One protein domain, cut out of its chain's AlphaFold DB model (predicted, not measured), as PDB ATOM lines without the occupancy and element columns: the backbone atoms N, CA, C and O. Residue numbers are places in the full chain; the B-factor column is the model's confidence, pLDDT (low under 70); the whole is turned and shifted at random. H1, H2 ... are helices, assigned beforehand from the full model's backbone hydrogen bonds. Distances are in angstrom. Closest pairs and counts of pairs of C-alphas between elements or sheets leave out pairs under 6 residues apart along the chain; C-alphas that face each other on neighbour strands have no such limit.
ATOM      1  N   ASP A  67      77.810  29.009  60.838       53.47
ATOM      2  CA  ASP A  67      77.818  29.319  62.267       53.47
ATOM      3  C   ASP A  67      76.659  30.211  62.712       53.47
ATOM      4  O   ASP A  67      76.003  29.879  63.694       53.47
ATOM      5  N   ARG A  68      76.304  31.285  61.991       54.34
ATOM      6  CA  ARG A  68      75.159  32.126  62.398       54.34
ATOM      7  C   ARG A  68      73.816  31.462  62.121       54.34
ATOM      8  O   ARG A  68      72.889  31.623  62.918       54.34
ATOM      9  N   ARG A  69      73.701  30.656  61.055       61.94
ATOM     10  CA  ARG A  69      72.526  29.786  60.847       61.94
ATOM     11  C   ARG A  69      72.407  28.770  61.982       61.94
ATOM     12  O   ARG A  69      71.307  28.575  62.498       61.94
ATOM     13  N   ARG A  70      73.523  28.165  62.394       62.44
ATOM     14  CA  ARG A  70      73.596  27.234  63.523       62.44
ATOM     15  C   ARG A  70      73.205  27.932  64.827       62.44
ATOM     16  O   ARG A  70      72.348  27.410  65.531       62.44
ATOM     17  N   THR A  71      73.683  29.151  65.086       66.75
ATOM     18  CA  THR A  71      73.264  29.969  66.238       66.75
ATOM     19  C   THR A  71      71.774  30.301  66.200       66.75
ATOM     20  O   THR A  71      71.103  30.211  67.223       66.75
ATOM     21  N   HIS A  72      71.215  30.659  65.041       68.31
ATOM     22  CA  HIS A  72      69.788  30.961  64.924       68.31
ATOM     23  C   HIS A  72      68.912  29.711  65.102       68.31
ATOM     24  O   HIS A  72      67.891  29.767  65.784       68.31
ATOM     25  N   MET A  73      69.309  28.571  64.523       71.69
ATOM     26  CA  MET A  73      68.623  27.289  64.722       71.69
ATOM     27  C   MET A  73      68.680  26.850  66.184       71.69
ATOM     28  O   MET A  73      67.646  26.477  66.737       71.69
ATOM     29  N   PHE A  74      69.849  26.974  66.812       73.75
ATOM     30  CA  PHE A  74      70.034  26.735  68.236       73.75
ATOM     31  C   PHE A  74      69.134  27.654  69.068       73.75
ATOM     32  O   PHE A  74      68.348  27.167  69.872       73.75
ATOM     33  N   ARG A  75      69.134  28.966  68.804       71.12
ATOM     34  CA  ARG A  75      68.260  29.934  69.486       71.12
ATOM     35  C   ARG A  75      66.781  29.577  69.336       71.12
ATOM     36  O   ARG A  75      66.046  29.609  70.315       71.12
ATOM     37  N   ALA A  76      66.337  29.218  68.133       74.81
ATOM     38  CA  ALA A  76      64.953  28.821  67.893       74.81
ATOM     39  C   ALA A  76      64.590  27.515  68.619       74.81
ATOM     40  O   ALA A  76      63.463  27.371  69.087       74.81
ATOM     41  N   GLN A  77      65.526  26.570  68.724       77.25
ATOM     42  CA  GLN A  77      65.341  25.336  69.485       77.25
ATOM     43  C   GLN A  77      65.258  25.614  70.987       77.25
ATOM     44  O   GLN A  77      64.296  25.187  71.615       77.25
ATOM     45  N   VAL A  78      66.179  26.411  71.530       77.75
ATOM     46  CA  VAL A  78      66.160  26.837  72.937       77.75
ATOM     47  C   VAL A  78      64.845  27.540  73.278       77.75
ATOM     48  O   VAL A  78      64.210  27.199  74.268       77.75
ATOM     49  N   LEU A  79      64.377  28.467  72.437       79.44
ATOM     50  CA  LEU A  79      63.106  29.164  72.665       79.44
ATOM     51  C   LEU A  79      61.893  28.224  72.641       79.44
ATOM     52  O   LEU A  79      60.953  28.428  73.407       79.44
ATOM     53  N   ARG A  80      61.899  27.190  71.789       79.94
ATOM     54  CA  ARG A  80      60.834  26.174  71.781       79.94
ATOM     55  C   ARG A  80      60.829  25.350  73.064       79.94
ATOM     56  O   ARG A  80      59.756  25.153  73.630       79.94
ATOM     57  N   GLU A  81      61.995  24.918  73.536       80.81
ATOM     58  CA  GLU A  81      62.092  24.173  74.796       80.81
ATOM     59  C   GLU A  81      61.683  25.038  75.994       80.81
ATOM     60  O   GLU A  81      60.890  24.600  76.824       80.81
ATOM     61  N   LEU A  82      62.111  26.305  76.040       76.38
ATOM     62  CA  LEU A  82      61.680  27.251  77.075       76.38
ATOM     63  C   LEU A  82      60.160  27.456  77.078       76.38
ATOM     64  O   LEU A  82      59.550  27.473  78.146       76.38
ATOM     65  N   ASN A  83      59.529  27.562  75.905       71.44
ATOM     66  CA  ASN A  83      58.073  27.666  75.812       71.44
ATOM     67  C   ASN A  83      57.383  26.405  76.362       71.44
ATOM     68  O   ASN A  83      56.426  26.499  77.126       71.44
ATOM     69  N   ARG A  84      57.904  25.215  76.036       78.75
ATOM     70  CA  ARG A  84      57.375  23.945  76.555       78.75
ATOM     71  C   ARG A  84      57.487  23.855  78.079       78.75
ATOM     72  O   ARG A  84      56.521  23.469  78.733       78.75
ATOM     73  N   ILE A  85      58.629  24.255  78.643       79.94
ATOM     74  CA  ILE A  85      58.828  24.333  80.097       79.94
ATOM     75  C   ILE A  85      57.822  25.311  80.712       79.94
ATOM     76  O   ILE A  85      57.134  24.957  81.665       79.94
ATOM     77  N   GLY A  86      57.678  26.506  80.134       76.25
ATOM     78  CA  GLY A  86      56.734  27.517  80.612       76.25
ATOM     79  C   GLY A  86      55.284  27.025  80.630       76.25
ATOM     80  O   GLY A  86      54.572  27.241  81.610       76.25
ATOM     81  N   VAL A  87      54.852  26.301  79.591       75.25
ATOM     82  CA  VAL A  87      53.515  25.686  79.541       75.25
ATOM     83  C   VAL A  87      53.331  24.658  80.658       75.25
ATOM     84  O   VAL A  87      52.310  24.697  81.344       75.25
ATOM     85  N   ASN A  88      54.312  23.782  80.886       74.12
ATOM     86  CA  ASN A  88      54.242  22.776  81.948       74.12
ATOM     87  C   ASN A  88      54.203  23.420  83.343       74.12
ATOM     88  O   ASN A  88      53.378  23.042  84.170       74.12
ATOM     89  N   VAL A  89      55.037  24.436  83.591       75.69
ATOM     90  CA  VAL A  89      55.027  25.199  84.852       75.69
ATOM     91  C   VAL A  89      53.663  25.852  85.074       75.69
ATOM     92  O   VAL A  89      53.112  25.769  86.166       75.69
ATOM     93  N   ASN A  90      53.070  26.438  84.032       74.44
ATOM     94  CA  ASN A  90      51.740  27.034  84.122       74.44
ATOM     95  C   ASN A  90      50.640  25.987  84.396       74.44
ATOM     96  O   ASN A  90      49.674  26.281  85.096       74.44
ATOM     97  N   GLN A  91      50.775  24.759  83.886       74.81
ATOM     98  CA  GLN A  91      49.862  23.655  84.207       74.81
ATOM     99  C   GLN A  91      49.998  23.200  85.661       74.81
ATOM    100  O   GLN A  91      48.980  23.039  86.330       74.81
ATOM    101  N   ILE A  92      51.226  23.059  86.170       74.25
ATOM    102  CA  ILE A  92      51.483  22.739  87.582       74.25
ATOM    103  C   ILE A  92      50.909  23.840  88.472       74.25
ATOM    104  O   ILE A  92      50.153  23.550  89.393       74.25
ATOM    105  N   ALA A  93      51.185  25.106  88.156       74.31
ATOM    106  CA  ALA A  93      50.643  26.241  88.893       74.31
ATOM    107  C   ALA A  93      49.108  26.231  88.903       74.31
ATOM    108  O   ALA A  93      48.502  26.489  89.937       74.31
ATOM    109  N   ARG A  94      48.457  25.901  87.782       75.75
ATOM    110  CA  ARG A  94      46.993  25.759  87.732       75.75
ATOM    111  C   ARG A  94      46.487  24.586  88.567       75.75
ATOM    112  O   ARG A  94      45.489  24.747  89.253       75.75
ATOM    113  N   ALA A  95      47.161  23.439  88.528       71.75
ATOM    114  CA  ALA A  95      46.782  22.268  89.315       71.75
ATOM    115  C   ALA A  95      46.936  22.518  90.825       71.75
ATOM    116  O   ALA A  95      46.047  22.155  91.591       71.75
ATOM    117  N   LEU A  96      48.014  23.193  91.235       70.38
ATOM    118  CA  LEU A  96      48.292  23.583  92.624       70.38
ATOM    119  C   LEU A  96      47.356  24.666  93.169       70.38
ATOM    120  O   LEU A  96      47.161  24.758  94.376       70.38
ATOM    121  N   ASN A  97      46.851  25.537  92.293       70.50
ATOM    122  CA  ASN A  97      45.896  26.588  92.648       70.50
ATOM    123  C   ASN A  97      44.442  26.164  92.386       70.50
ATOM    124  O   ASN A  97      43.547  27.001  92.436       70.50
ATOM    125  N   SER A  98      44.204  24.891  92.062       68.81
ATOM    126  CA  SER A  98      42.854  24.336  92.006       68.81
ATOM    127  C   SER A  98      42.480  23.768  93.373       68.81
ATOM    128  O   SER A  98      43.335  23.206  94.053       68.81
ATOM    129  N   ASP A  99      41.206  23.850  93.761       62.69
ATOM    130  CA  ASP A  99      40.692  23.413  95.077       62.69
ATOM    131  C   ASP A  99      40.758  21.884  95.323       62.69
ATOM    132  O   ASP A  99      40.116  21.355  96.227       62.69
ATOM    133  N   LEU A 100      41.513  21.149  94.502       64.44
ATOM    134  CA  LEU A 100      41.619  19.689  94.502       64.44
ATOM    135  C   LEU A 100      43.043  19.189  94.783       64.44
ATOM    136  O   LEU A 100      43.291  17.990  94.664       64.44
ATOM    137  N   THR A 101      43.995  20.066  95.119       61.88
ATOM    138  CA  THR A 101      45.379  19.645  95.371       61.88
ATOM    139  C   THR A 101      45.511  18.938  96.730       61.88
ATOM    140  O   THR A 101      45.210  19.547  97.758       61.88
ATOM    141  N   PRO A 102      46.002  17.684  96.779       64.81
ATOM    142  CA  PRO A 102      46.371  17.036  98.033       64.81
ATOM    143  C   PRO A 102      47.467  17.829  98.774       64.81
ATOM    144  O   PRO A 102      48.330  18.429  98.125       64.81
ATOM    145  N   PRO A 103      47.457  17.854 100.120       64.94
ATOM    146  CA  PRO A 103      48.352  18.707 100.906       64.94
ATOM    147  C   PRO A 103      49.855  18.406 100.735       64.94
ATOM    148  O   PRO A 103      50.668  19.276 101.027       64.94
ATOM    149  N   ASP A 104      50.228  17.231 100.221       72.50
ATOM    150  CA  ASP A 104      51.610  16.742 100.068       72.50
ATOM    151  C   ASP A 104      52.263  17.068  98.709       72.50
ATOM    152  O   ASP A 104      53.454  16.819  98.505       72.50
ATOM    153  N   VAL A 105      51.520  17.640  97.752       71.81
ATOM    154  CA  VAL A 105      52.049  17.918  96.400       71.81
ATOM    155  C   VAL A 105      53.165  18.964  96.424       71.81
ATOM    156  O   VAL A 105      54.071  18.914  95.592       71.81
ATOM    157  N   ARG A 106      53.125  19.905  97.373       69.50
ATOM    158  CA  ARG A 106      54.169  20.929  97.522       69.50
ATOM    159  C   ARG A 106      55.500  20.297  97.943       69.50
ATOM    160  O   ARG A 106      56.493  20.519  97.261       69.50
ATOM    161  N   ASP A 107      55.476  19.414  98.939       67.38
ATOM    162  CA  ASP A 107      56.665  18.697  99.421       67.38
ATOM    163  C   ASP A 107      57.283  17.815  98.320       67.38
ATOM    164  O   ASP A 107      58.496  17.801  98.115       67.38
ATOM    165  N   ARG A 108      56.439  17.132  97.531       71.31
ATOM    166  CA  ARG A 108      56.874  16.320  96.376       71.31
ATOM    167  C   ARG A 108      57.529  17.151  95.267       71.31
ATOM    168  O   ARG A 108      58.411  16.652  94.568       71.31
ATOM    169  N   LEU A 109      57.085  18.391  95.061       74.25
ATOM    170  CA  LEU A 109      57.677  19.290  94.067       74.25
ATOM    171  C   LEU A 109      59.030  19.837  94.524       74.25
ATOM    172  O   LEU A 109      59.929  19.945  93.691       74.25
ATOM    173  N   ASP A 110      59.190  20.124  95.815       73.81
ATOM    174  CA  ASP A 110      60.479  20.525  96.385       73.81
ATOM    175  C   ASP A 110      61.507  19.390  96.272       73.81
ATOM    176  O   ASP A 110      62.647  19.616  95.856       73.81
ATOM    177  N   GLU A 111      61.087  18.148  96.529       71.31
ATOM    178  CA  GLU A 111      61.928  16.957  96.366       71.31
ATOM    179  C   GLU A 111      62.355  16.750  94.897       71.31
ATOM    180  O   GLU A 111      63.528  16.498  94.605       71.31
ATOM    181  N   LEU A 112      61.434  16.949  93.945       77.38
ATOM    182  CA  LEU A 112      61.743  16.903  92.512       77.38
ATOM    183  C   LEU A 112      62.692  18.034  92.084       77.38
ATOM    184  O   LEU A 112      63.601  17.804  91.283       77.38
ATOM    185  N   HIS A 113      62.488  19.250  92.596       80.06
ATOM    186  CA  HIS A 113      63.352  20.390  92.299       80.06
ATOM    187  C   HIS A 113      64.784  20.137  92.780       80.06
ATOM    188  O   HIS A 113      65.731  20.350  92.022       80.06
ATOM    189  N   HIS A 114      64.934  19.600  93.993       76.94
ATOM    190  CA  HIS A 114      66.229  19.221  94.548       76.94
ATOM    191  C   HIS A 114      66.961  18.197  93.664       76.94
ATOM    192  O   HIS A 114      68.143  18.359  93.362       76.94
ATOM    193  N   LEU A 115      66.248  17.179  93.177       73.88
ATOM    194  CA  LEU A 115      66.821  16.125  92.335       73.88
ATOM    195  C   LEU A 115      67.267  16.655  90.959       73.88
ATOM    196  O   LEU A 115      68.328  16.279  90.455       73.88
ATOM    197  N   LEU A 116      66.495  17.570  90.364       78.25
ATOM    198  CA  LEU A 116      66.870  18.241  89.115       78.25
ATOM    199  C   LEU A 116      68.110  19.127  89.278       78.25
ATOM    200  O   LEU A 116      68.928  19.191  88.359       78.25
ATOM    201  N   ASP A 117      68.271  19.782  90.428       79.81
ATOM    202  CA  ASP A 117      69.438  20.621  90.699       79.81
ATOM    203  C   ASP A 117      70.713  19.776  90.866       79.81
ATOM    204  O   ASP A 117      71.742  20.085  90.263       79.81
ATOM    205  N   LEU A 118      70.624  18.631  91.557       78.69
ATOM    206  CA  LEU A 118      71.717  17.651  91.641       78.69
ATOM    207  C   LEU A 118      72.145  17.143  90.254       78.69
ATOM    208  O   LEU A 118      73.340  17.077  89.953       78.69
ATOM    209  N   LEU A 119      71.184  16.833  89.377       71.62
ATOM    210  CA  LEU A 119      71.470  16.419  87.999       71.62
ATOM    211  C   LEU A 119      72.115  17.544  87.180       71.62
ATOM    212  O   LEU A 119      73.060  17.297  86.432       71.62
ATOM    213  N   ALA A 120      71.638  18.782  87.320       75.38
ATOM    214  CA  ALA A 120      72.210  19.930  86.625       75.38
ATOM    215  C   ALA A 120      73.657  20.205  87.065       75.38
ATOM    216  O   ALA A 120      74.496  20.535  86.227       75.38
ATOM    217  N   GLN A 121      73.959  20.048  88.356       74.12
ATOM    218  CA  GLN A 121      75.315  20.167  88.892       74.12
ATOM    219  C   GLN A 121      76.229  19.061  88.348       74.12
ATOM    220  O   GLN A 121      77.317  19.365  87.860       74.12
ATOM    221  N   ALA A 122      75.762  17.808  88.328       75.75
ATOM    222  CA  ALA A 122      76.514  16.682  87.771       75.75
ATOM    223  C   ALA A 122      76.811  16.850  86.269       75.75
ATOM    224  O   ALA A 122      77.917  16.568  85.824       75.75
ATOM    225  N   LEU A 123      75.849  17.361  85.489       69.75
ATOM    226  CA  LEU A 123      76.009  17.599  84.048       69.75
ATOM    227  C   LEU A 123      76.858  18.839  83.709       69.75
ATOM    228  O   LEU A 123      77.335  18.956  82.583       69.75
ATOM    229  N   ARG A 124      77.016  19.788  84.644       71.88
ATOM    230  CA  ARG A 124      77.889  20.968  84.487       71.88
ATOM    231  C   ARG A 124      79.346  20.689  84.843       71.88
ATOM    232  O   ARG A 124      80.199  21.482  84.447       71.88
ATOM    233  N   ALA A 125      79.632  19.623  85.589       59.78
ATOM    234  CA  ALA A 125      81.002  19.226  85.869       59.78
ATOM    235  C   ALA A 125      81.697  18.867  84.537       59.78
ATOM    236  O   ALA A 125      81.187  18.020  83.799       59.78
TER     237      ALA A 125
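AT A GLANCE: This is residues 67 to 125 of the 135 residues of the protein "Bacterial mobilization protein (MobC)" of Streptomyces sp. ADI96-15 (UniProt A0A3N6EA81). Two helices make a narrow, open V: the long H1 runs one way, the chain turns through a loop of 8 residues, and the shorter H2 folds back, with the helices nearest each other at the loop end and the space between them widening toward the far ends. The C-alphas span 50 by 28 by 7 A, a flat outline with H1 along its length. The printed part has 59 residues with two named helices, H1 then H2, and no named strand; the class is all helix. The whole is extended, with a radius of gyration of the C-alphas of 16.1 A.

HOW THE PARTS SIT: Start with H1, residues 67 to 96, and go on to H2, residues 105 to 124. They are close but not clearly touching: look at Leu 96 and Val 105, whose C-alphas are the closest of the two helices, 7.8 A apart. Their lines stand at a shallow tilt of 20 degrees. They run opposite ways, with centres 19.0 A apart. Residues 67 to 91, of H1, stand free, as do residues 97 to 104 and residues 110 to 125, of which 110 to 124 belong to H2. In both H1 and H2, every O i to N i+4 pair is within hydrogen-bond range.

IN THESE COORDINATES: Find C-alpha 67 at (77.818, 29.319, 62.267); from there H1 runs 42.7 A to C-alpha 96 at (48.292, 23.583, 92.624). H2 begins at C-alpha 105 and runs 28.6 A to C-alpha 124 at (77.889, 20.968, 84.487).

THE WHOLE: The C-alphas of Asp 67 and Asp 99 are the two farthest apart, at 49.9 A. The printed part has no cut, and the link from H1 to H2 is short. Mean pLDDT of the printed part is 72.0; look for values under 70 at residues 67 to 72, 98 to 103, 106 to 107, 123 and 125.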